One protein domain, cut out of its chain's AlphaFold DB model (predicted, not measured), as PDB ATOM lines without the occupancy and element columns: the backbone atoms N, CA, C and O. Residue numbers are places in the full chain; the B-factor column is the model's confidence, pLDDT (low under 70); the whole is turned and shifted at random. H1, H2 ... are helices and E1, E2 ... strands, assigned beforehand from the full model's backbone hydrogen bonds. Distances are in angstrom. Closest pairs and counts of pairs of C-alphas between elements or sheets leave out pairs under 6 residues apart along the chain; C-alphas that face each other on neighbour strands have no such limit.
ATOM      1  N   LYS A  14     -38.422  11.628 -14.489       92.12
ATOM      2  CA  LYS A  14     -38.353  10.978 -13.169       92.12
ATOM      3  C   LYS A  14     -37.359   9.814 -13.117       92.12
ATOM      4  O   LYS A  14     -36.719   9.608 -12.092       92.12
ATOM      5  N   LYS A  15     -37.226   9.031 -14.191       93.88
ATOM      6  CA  LYS A  15     -36.248   7.926 -14.262       93.88
ATOM      7  C   LYS A  15     -34.817   8.407 -14.500       93.88
ATOM      8  O   LYS A  15     -33.891   7.631 -14.291       93.88
ATOM      9  N   ARG A  16     -34.660   9.640 -14.976       91.50
ATOM     10  CA  ARG A  16     -33.400  10.209 -15.459       91.50
ATOM     11  C   ARG A  16     -32.884  11.353 -14.586       91.50
ATOM     12  O   ARG A  16     -31.845  11.916 -14.884       91.50
ATOM     13  N   SER A  17     -33.553  11.640 -13.469       90.81
ATOM     14  CA  SER A  17     -33.215  12.732 -12.548       90.81
ATOM     15  C   SER A  17     -31.832  12.627 -11.894       90.81
ATOM     16  O   SER A  17     -31.409  13.568 -11.237       90.81
ATOM     17  N   ASN A  18     -31.162  11.475 -12.004       93.62
ATOM     18  CA  ASN A  18     -29.814  11.246 -11.478       93.62
ATOM     19  C   ASN A  18     -28.744  11.222 -12.582       93.62
ATOM     20  O   ASN A  18     -27.580  10.947 -12.288       93.62
ATOM     21  N   ASP A  19     -29.123  11.440 -13.844       94.25
ATOM     22  CA  ASP A  19     -28.151  11.548 -14.927       94.25
ATOM     23  C   ASP A  19     -27.311  12.817 -14.710       94.25
ATOM     24  O   ASP A  19     -27.829  13.874 -14.356       94.25
ATOM     25  N   VAL A  20     -25.997  12.712 -14.925       95.50
ATOM     26  CA  VAL A  20     -25.028  13.793 -14.645       95.50
ATOM     27  C   VAL A  20     -25.334  15.100 -15.386       95.50
ATOM     28  O   VAL A  20     -24.979  16.173 -14.913       95.50
ATOM     29  N   ASN A  21     -25.996  15.008 -16.535       94.25
ATOM     30  CA  ASN A  21     -26.355  16.130 -17.396       94.25
ATOM     31  C   ASN A  21     -27.849  16.484 -17.325       94.25
ATOM     32  O   ASN A  21     -28.341  17.188 -18.200       94.25
ATOM     33  N   TYR A  22     -28.586  15.980 -16.331       93.31
ATOM     34  CA  TYR A  22     -30.030  16.184 -16.239       93.31
ATOM     35  C   TYR A  22     -30.404  17.675 -16.255       93.31
ATOM     36  O   TYR A  22     -31.157  18.097 -17.130       93.31
ATOM     37  N   ASP A  23     -29.827  18.478 -15.358       93.56
ATOM     38  CA  ASP A  23     -30.110  19.917 -15.275       93.56
ATOM     39  C   ASP A  23     -29.672  20.683 -16.534       93.56
ATOM     40  O   ASP A  23     -30.399  21.552 -17.006       93.56
ATOM     41  N   GLU A  24     -28.528  20.320 -17.127       93.94
ATOM     42  CA  GLU A  24     -28.040  20.918 -18.380       93.94
ATOM     43  C   GLU A  24     -29.019  20.680 -19.539       93.94
ATOM     44  O   GLU A  24     -29.306  21.588 -20.320       93.94
ATOM     45  N   VAL A  25     -29.563  19.466 -19.647       91.00
ATOM     46  CA  VAL A  25     -30.550  19.123 -20.677       91.00
ATOM     47  C   VAL A  25     -31.849  19.891 -20.452       91.00
ATOM     48  O   VAL A  25     -32.409  20.416 -21.414       91.00
ATOM     49  N   LEU A  26     -32.333  19.991 -19.209       92.12
ATOM     50  CA  LEU A  26     -33.536  20.777 -18.921       92.12
ATOM     51  C   LEU A  26     -33.345  22.253 -19.287       92.12
ATOM     52  O   LEU A  26     -34.234  22.825 -19.918       92.12
ATOM     53  N   ASP A  27     -32.197  22.844 -18.951       92.50
ATOM     54  CA  ASP A  27     -31.859  24.235 -19.281       92.50
ATOM     55  C   ASP A  27     -31.763  24.455 -20.798       92.50
ATOM     56  O   ASP A  27     -32.427  25.338 -21.342       92.50
ATOM     57  N   THR A  28     -31.053  23.568 -21.504       91.38
ATOM     58  CA  THR A  28     -30.866  23.624 -22.968       91.38
ATOM     59  C   THR A  28     -32.193  23.673 -23.725       91.38
ATOM     60  O   THR A  28     -32.311  24.369 -24.734       91.38
ATOM     61  N   TYR A  29     -33.202  22.941 -23.246       90.62
ATOM     62  CA  TYR A  29     -34.527  22.884 -23.866       90.62
ATOM     63  C   TYR A  29     -35.575  23.766 -23.160       90.62
ATOM     64  O   TYR A  29     -36.756  23.697 -23.505       90.62
ATOM     65  N   GLY A  30     -35.172  24.593 -22.188       89.69
ATOM     66  CA  GLY A  30     -36.056  25.521 -21.474       89.69
ATOM     67  C   GLY A  30     -37.187  24.838 -20.694       89.69
ATOM     68  O   GLY A  30     -38.301  25.360 -20.618       89.69
ATOM     69  N   ILE A  31     -36.940  23.649 -20.145       90.88
ATOM     70  CA  ILE A  31     -37.958  22.819 -19.492       90.88
ATOM     71  C   ILE A  31     -38.158  23.273 -18.044       90.88
ATOM     72  O   ILE A  31     -37.456  22.839 -17.135       90.88
ATOM     73  N   ALA A  32     -39.168  24.114 -17.819       89.75
ATOM     74  CA  ALA A  32     -39.543  24.578 -16.479       89.75
ATOM     75  C   ALA A  32     -40.565  23.669 -15.764       89.75
ATOM     76  O   ALA A  32     -40.728  23.754 -14.547       89.75
ATOM     77  N   PHE A  33     -41.280  22.817 -16.502       88.69
ATOM     78  CA  PHE A  33     -42.314  21.931 -15.963       88.69
ATOM     79  C   PHE A  33     -42.478  20.674 -16.827       88.69
ATOM     80  O   PHE A  33     -42.060  20.627 -17.983       88.69
ATOM     81  N   VAL A  34     -43.115  19.652 -16.259       90.56
ATOM     82  CA  VAL A  34     -43.491  18.405 -16.940       90.56
ATOM     83  C   VAL A  34     -44.928  18.024 -16.554       90.56
ATOM     84  O   VAL A  34     -45.304  18.295 -15.412       90.56
ATOM     85  N   PRO A  35     -45.705  17.354 -17.430       92.00
ATOM     86  CA  PRO A  35     -45.353  16.897 -18.778       92.00
ATOM     87  C   PRO A  35     -45.363  18.020 -19.832       92.00
ATOM     88  O   PRO A  35     -46.219  18.900 -19.838       92.00
ATOM     89  N   ILE A  36     -44.418  17.956 -20.768       92.12
ATOM     90  CA  ILE A  36     -44.279  18.909 -21.875       92.12
ATOM     91  C   ILE A  36     -43.946  18.145 -23.160       92.12
ATOM     92  O   ILE A  36     -43.244  17.131 -23.111       92.12
ATOM     93  N   LEU A  37     -44.447  18.618 -24.298       92.19
ATOM     94  CA  LEU A  37     -44.013  18.174 -25.622       92.19
ATOM     95  C   LEU A  37     -43.195  19.290 -26.262       92.19
ATOM     96  O   LEU A  37     -43.591  20.449 -26.209       92.19
ATOM     97  N   ILE A  38     -42.054  18.935 -26.847       92.12
ATOM     98  CA  ILE A  38     -41.121  19.874 -27.473       92.12
ATOM     99  C   ILE A  38     -40.955  19.454 -28.928       92.12
ATOM    100  O   ILE A  38     -40.644  18.293 -29.201       92.12
ATOM    101  N   LYS A  39     -41.168  20.388 -29.857       91.44
ATOM    102  CA  LYS A  39     -40.850  20.206 -31.274       91.44
ATOM    103  C   LYS A  39     -39.372  20.507 -31.473       91.44
ATOM    104  O   LYS A  39     -38.887  21.559 -31.049       91.44
ATOM    105  N   LEU A  40     -38.675  19.569 -32.107       90.50
ATOM    106  CA  LEU A  40     -37.266  19.696 -32.443       90.50
ATOM    107  C   LEU A  40     -37.092  19.796 -33.956       90.50
ATOM    108  O   LEU A  40     -37.663  18.991 -34.688       90.50
ATOM    109  N   GLU A  41     -36.245  20.718 -34.397       89.88
ATOM    110  CA  GLU A  41     -35.760  20.821 -35.778       89.88
ATOM    111  C   GLU A  41     -34.234  20.928 -35.745       89.88
ATOM    112  O   GLU A  41     -33.678  21.734 -34.997       89.88
ATOM    113  N   ASP A  42     -33.544  20.036 -36.465       88.94
ATOM    114  CA  ASP A  42     -32.074  19.921 -36.461       88.94
ATOM    115  C   ASP A  42     -31.449  19.900 -35.047       88.94
ATOM    116  O   ASP A  42     -30.397  20.485 -34.780       88.94
ATOM    117  N   GLY A  43     -32.127  19.229 -34.108       86.12
ATOM    118  CA  GLY A  43     -31.691  19.095 -32.714       86.12
ATOM    119  C   GLY A  43     -31.945  20.322 -31.830       86.12
ATOM    120  O   GLY A  43     -31.493  20.338 -30.688       86.12
ATOM    121  N   LYS A  44     -32.666  21.337 -32.315       89.19
ATOM    122  CA  LYS A  44     -33.000  22.559 -31.566       89.19
ATOM    123  C   LYS A  44     -34.486  22.613 -31.240       89.19
ATOM    124  O   LYS A  44     -35.306  22.261 -32.080       89.19
ATOM    125  N   ALA A  45     -34.838  23.093 -30.048       91.25
ATOM    126  CA  ALA A  45     -36.230  23.378 -29.712       91.25
ATOM    127  C   ALA A  45     -36.751  24.564 -30.527       91.25
ATOM    128  O   ALA A  45     -36.204  25.663 -30.450       91.25
ATOM    129  N   VAL A  46     -37.828  24.331 -31.274       91.06
ATOM    130  CA  VAL A  46     -38.519  25.356 -32.077       91.06
ATOM    131  C   VAL A  46     -39.927  25.658 -31.565       91.06
ATOM    132  O   VAL A  46     -40.541  26.642 -31.958       91.06
ATOM    133  N   GLY A  47     -40.432  24.842 -30.640       89.81
ATOM    134  CA  GLY A  47     -41.700  25.082 -29.966       89.81
ATOM    135  C   GLY A  47     -41.942  24.073 -28.855       89.81
ATOM    136  O   GLY A  47     -41.334  23.002 -28.826       89.81
ATOM    137  N   SER A  48     -42.837  24.406 -27.933       90.69
ATOM    138  CA  SER A  48     -43.254  23.495 -26.875       90.69
ATOM    139  C   SER A  48     -44.703  23.732 -26.472       90.69
ATOM    140  O   SER A  48     -45.249  24.818 -26.654       90.69
ATOM    141  N   VAL A  49     -45.342  22.692 -25.941       90.31
ATOM    142  CA  VAL A  49     -46.713  22.749 -25.431       90.31
ATOM    143  C   VAL A  49     -46.807  22.022 -24.103       90.31
ATOM    144  O   VAL A  49     -46.269  20.924 -23.931       90.31
ATOM    145  N   ASN A  50     -47.526  22.634 -23.163       89.12
ATOM    146  CA  ASN A  50     -47.927  21.952 -21.947       89.12
ATOM    147  C   ASN A  50     -48.951  20.861 -22.284       89.12
ATOM    148  O   ASN A  50     -50.027  21.136 -22.823       89.12
ATOM    149  N   LEU A  51     -48.617  19.615 -21.952       84.75
ATOM    150  CA  LEU A  51     -49.490  18.479 -22.228       84.75
ATOM    151  C   LEU A  51     -50.668  18.364 -21.253       84.75
ATOM    152  O   LEU A  51     -51.573  17.583 -21.526       84.75
ATOM    153  N   ASP A  52     -50.716  19.145 -20.171       83.25
ATOM    154  CA  ASP A  52     -51.926  19.259 -19.348       83.25
ATOM    155  C   ASP A  52     -53.057  19.996 -20.081       83.25
ATOM    156  O   ASP A  52     -54.230  19.708 -19.851       83.25
ATOM    157  N   THR A  53     -52.732  20.938 -20.976       76.25
ATOM    158  CA  THR A  53     -53.742  21.797 -21.615       76.25
ATOM    159  C   THR A  53     -54.079  21.410 -23.050       76.25
ATOM    160  O   THR A  53     -55.150  21.811 -23.491       76.25
ATOM    161  N   VAL A  54     -53.223  20.640 -23.749       78.50
ATOM    162  CA  VAL A  54     -53.315  20.073 -25.131       78.50
ATOM    163  C   VAL A  54     -53.908  20.942 -26.260       78.50
ATOM    164  O   VAL A  54     -53.895  20.521 -27.413       78.50
ATOM    165  N   ALA A  55     -54.390  22.148 -25.980       82.00
ATOM    166  CA  ALA A  55     -55.101  23.017 -26.906       82.00
ATOM    167  C   ALA A  55     -54.192  23.490 -28.043       82.00
ATOM    168  O   ALA A  55     -54.632  23.581 -29.185       82.00
ATOM    169  N   ASP A  56     -52.915  23.714 -27.739       81.38
ATOM    170  CA  ASP A  56     -51.915  24.180 -28.699       81.38
ATOM    171  C   ASP A  56     -51.193  23.033 -29.422       81.38
ATOM    172  O   ASP A  56     -50.345  23.277 -30.279       81.38
ATOM    173  N   LEU A  57     -51.524  21.769 -29.118       84.81
ATOM    174  CA  LEU A  57     -50.894  20.611 -29.754       84.81
ATOM    175  C   LEU A  57     -51.106  20.585 -31.282       84.81
ATOM    176  O   LEU A  57     -50.121  20.384 -31.988       84.81
ATOM    177  N   PRO A  58     -52.315  20.825 -31.833       85.31
ATOM    178  CA  PRO A  58     -52.509  20.849 -33.284       85.31
ATOM    179  C   PRO A  58     -51.691  21.945 -33.971       85.31
ATOM    180  O   PRO A  58     -51.136  21.710 -35.038       85.31
ATOM    181  N   THR A  59     -51.583  23.122 -33.344       85.19
ATOM    182  CA  THR A  59     -50.780  24.243 -33.851       85.19
ATOM    183  C   THR A  59     -49.297  23.893 -33.861       85.19
ATOM    184  O   THR A  59     -48.608  24.168 -34.836       85.19
ATOM    185  N   LEU A  60     -48.805  23.249 -32.801       83.88
ATOM    186  CA  LEU A  60     -47.408  22.839 -32.702       83.88
ATOM    187  C   LEU A  60     -47.038  21.766 -33.736       83.88
ATOM    188  O   LEU A  60     -45.929  21.779 -34.267       83.88
ATOM    189  N   LEU A  61     -47.957  20.837 -34.012       84.19
ATOM    190  CA  LEU A  61     -47.757  19.742 -34.963       84.19
ATOM    191  C   LEU A  61     -48.093  20.128 -36.410       84.19
ATOM    192  O   LEU A  61     -47.937  19.292 -37.295       84.19
ATOM    193  N   ALA A  62     -48.561  21.344 -36.684       82.94
ATOM    194  CA  ALA A  62     -48.757  21.777 -38.059       82.94
ATOM    195  C   ALA A  62     -47.399  21.803 -38.790       82.94
ATOM    196  O   ALA A  62     -46.399  22.308 -38.269       82.94
TER     197      ALA A  62
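What this domain is: This is residues 14 to 62 of the 64 residues of an uncharacterized protein of bioreactor metagenome (UniProt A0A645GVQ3). A two-stranded hairpin, E1 and E2, makes the middle of a loose row, with the short helix H1 towards one end of the long axis and the very short H2 at the other, beside the strands. Residues 15 to 22, of which 22 belongs to H1, stick out beyond this body. The printed part has 49 residues, with named elements in the order H1, E1, E2, H2; the sheet, E1 - E2, is antiparallel. The class is mixed, helices and strands, with 24 residues, under half, in named elements. The whole is only just loose, close to compact, with a radius of gyration of the C-alphas of 11.9 A and spans of 34 by 25 by 15 A.

Where its parts are: Find C-alpha 36 at (-44.279, 18.909, -21.875); from there E1 runs through residues 36 to 41, 16.4 A. E2 covers residues 44 to 50, 17.8 A. Go back to C-alpha 22 at (-30.030, 16.184, -16.239), where H1, residues 22 to 28, begins its 10.1 A. H2, residues 57 to 60, spans 5.1 A and ends at C-alpha 60, (-47.408, 22.839, -32.702).

How they stand to each other: Look first at the hairpin of E1 and E2, antiparallel at 156 degrees between directions. N 39 and O 47 are 2.8 A apart and N 46 and O 39 3.0 A, both within hydrogen-bond range. C-alphas 38 and 48 face each other at 4.2 A. Between E2 and H2 there are 4 pairs of C-alphas within 8 A; the closest C-alphas, those of Val 49 and Leu 57, are 6.4 A apart. The closest C-alphas of E1 and H2, Lys 39 and Leu 60, are 7.2 A apart. H1 is apart from E2 and from H2. In H1 every O i to N i+4 pair is within hydrogen-bond range; H2 is too short for such a pair.

The domain as a whole: The C-alphas farthest apart, Asn 18 and Ala 62, are 34.3 A from each other. The printed part has no cut. The link E1 to E2 is tight; H1 to E1 and E2 to H2 are short. The mean pLDDT of the printed part is 89.2, and no printed residue is under 70.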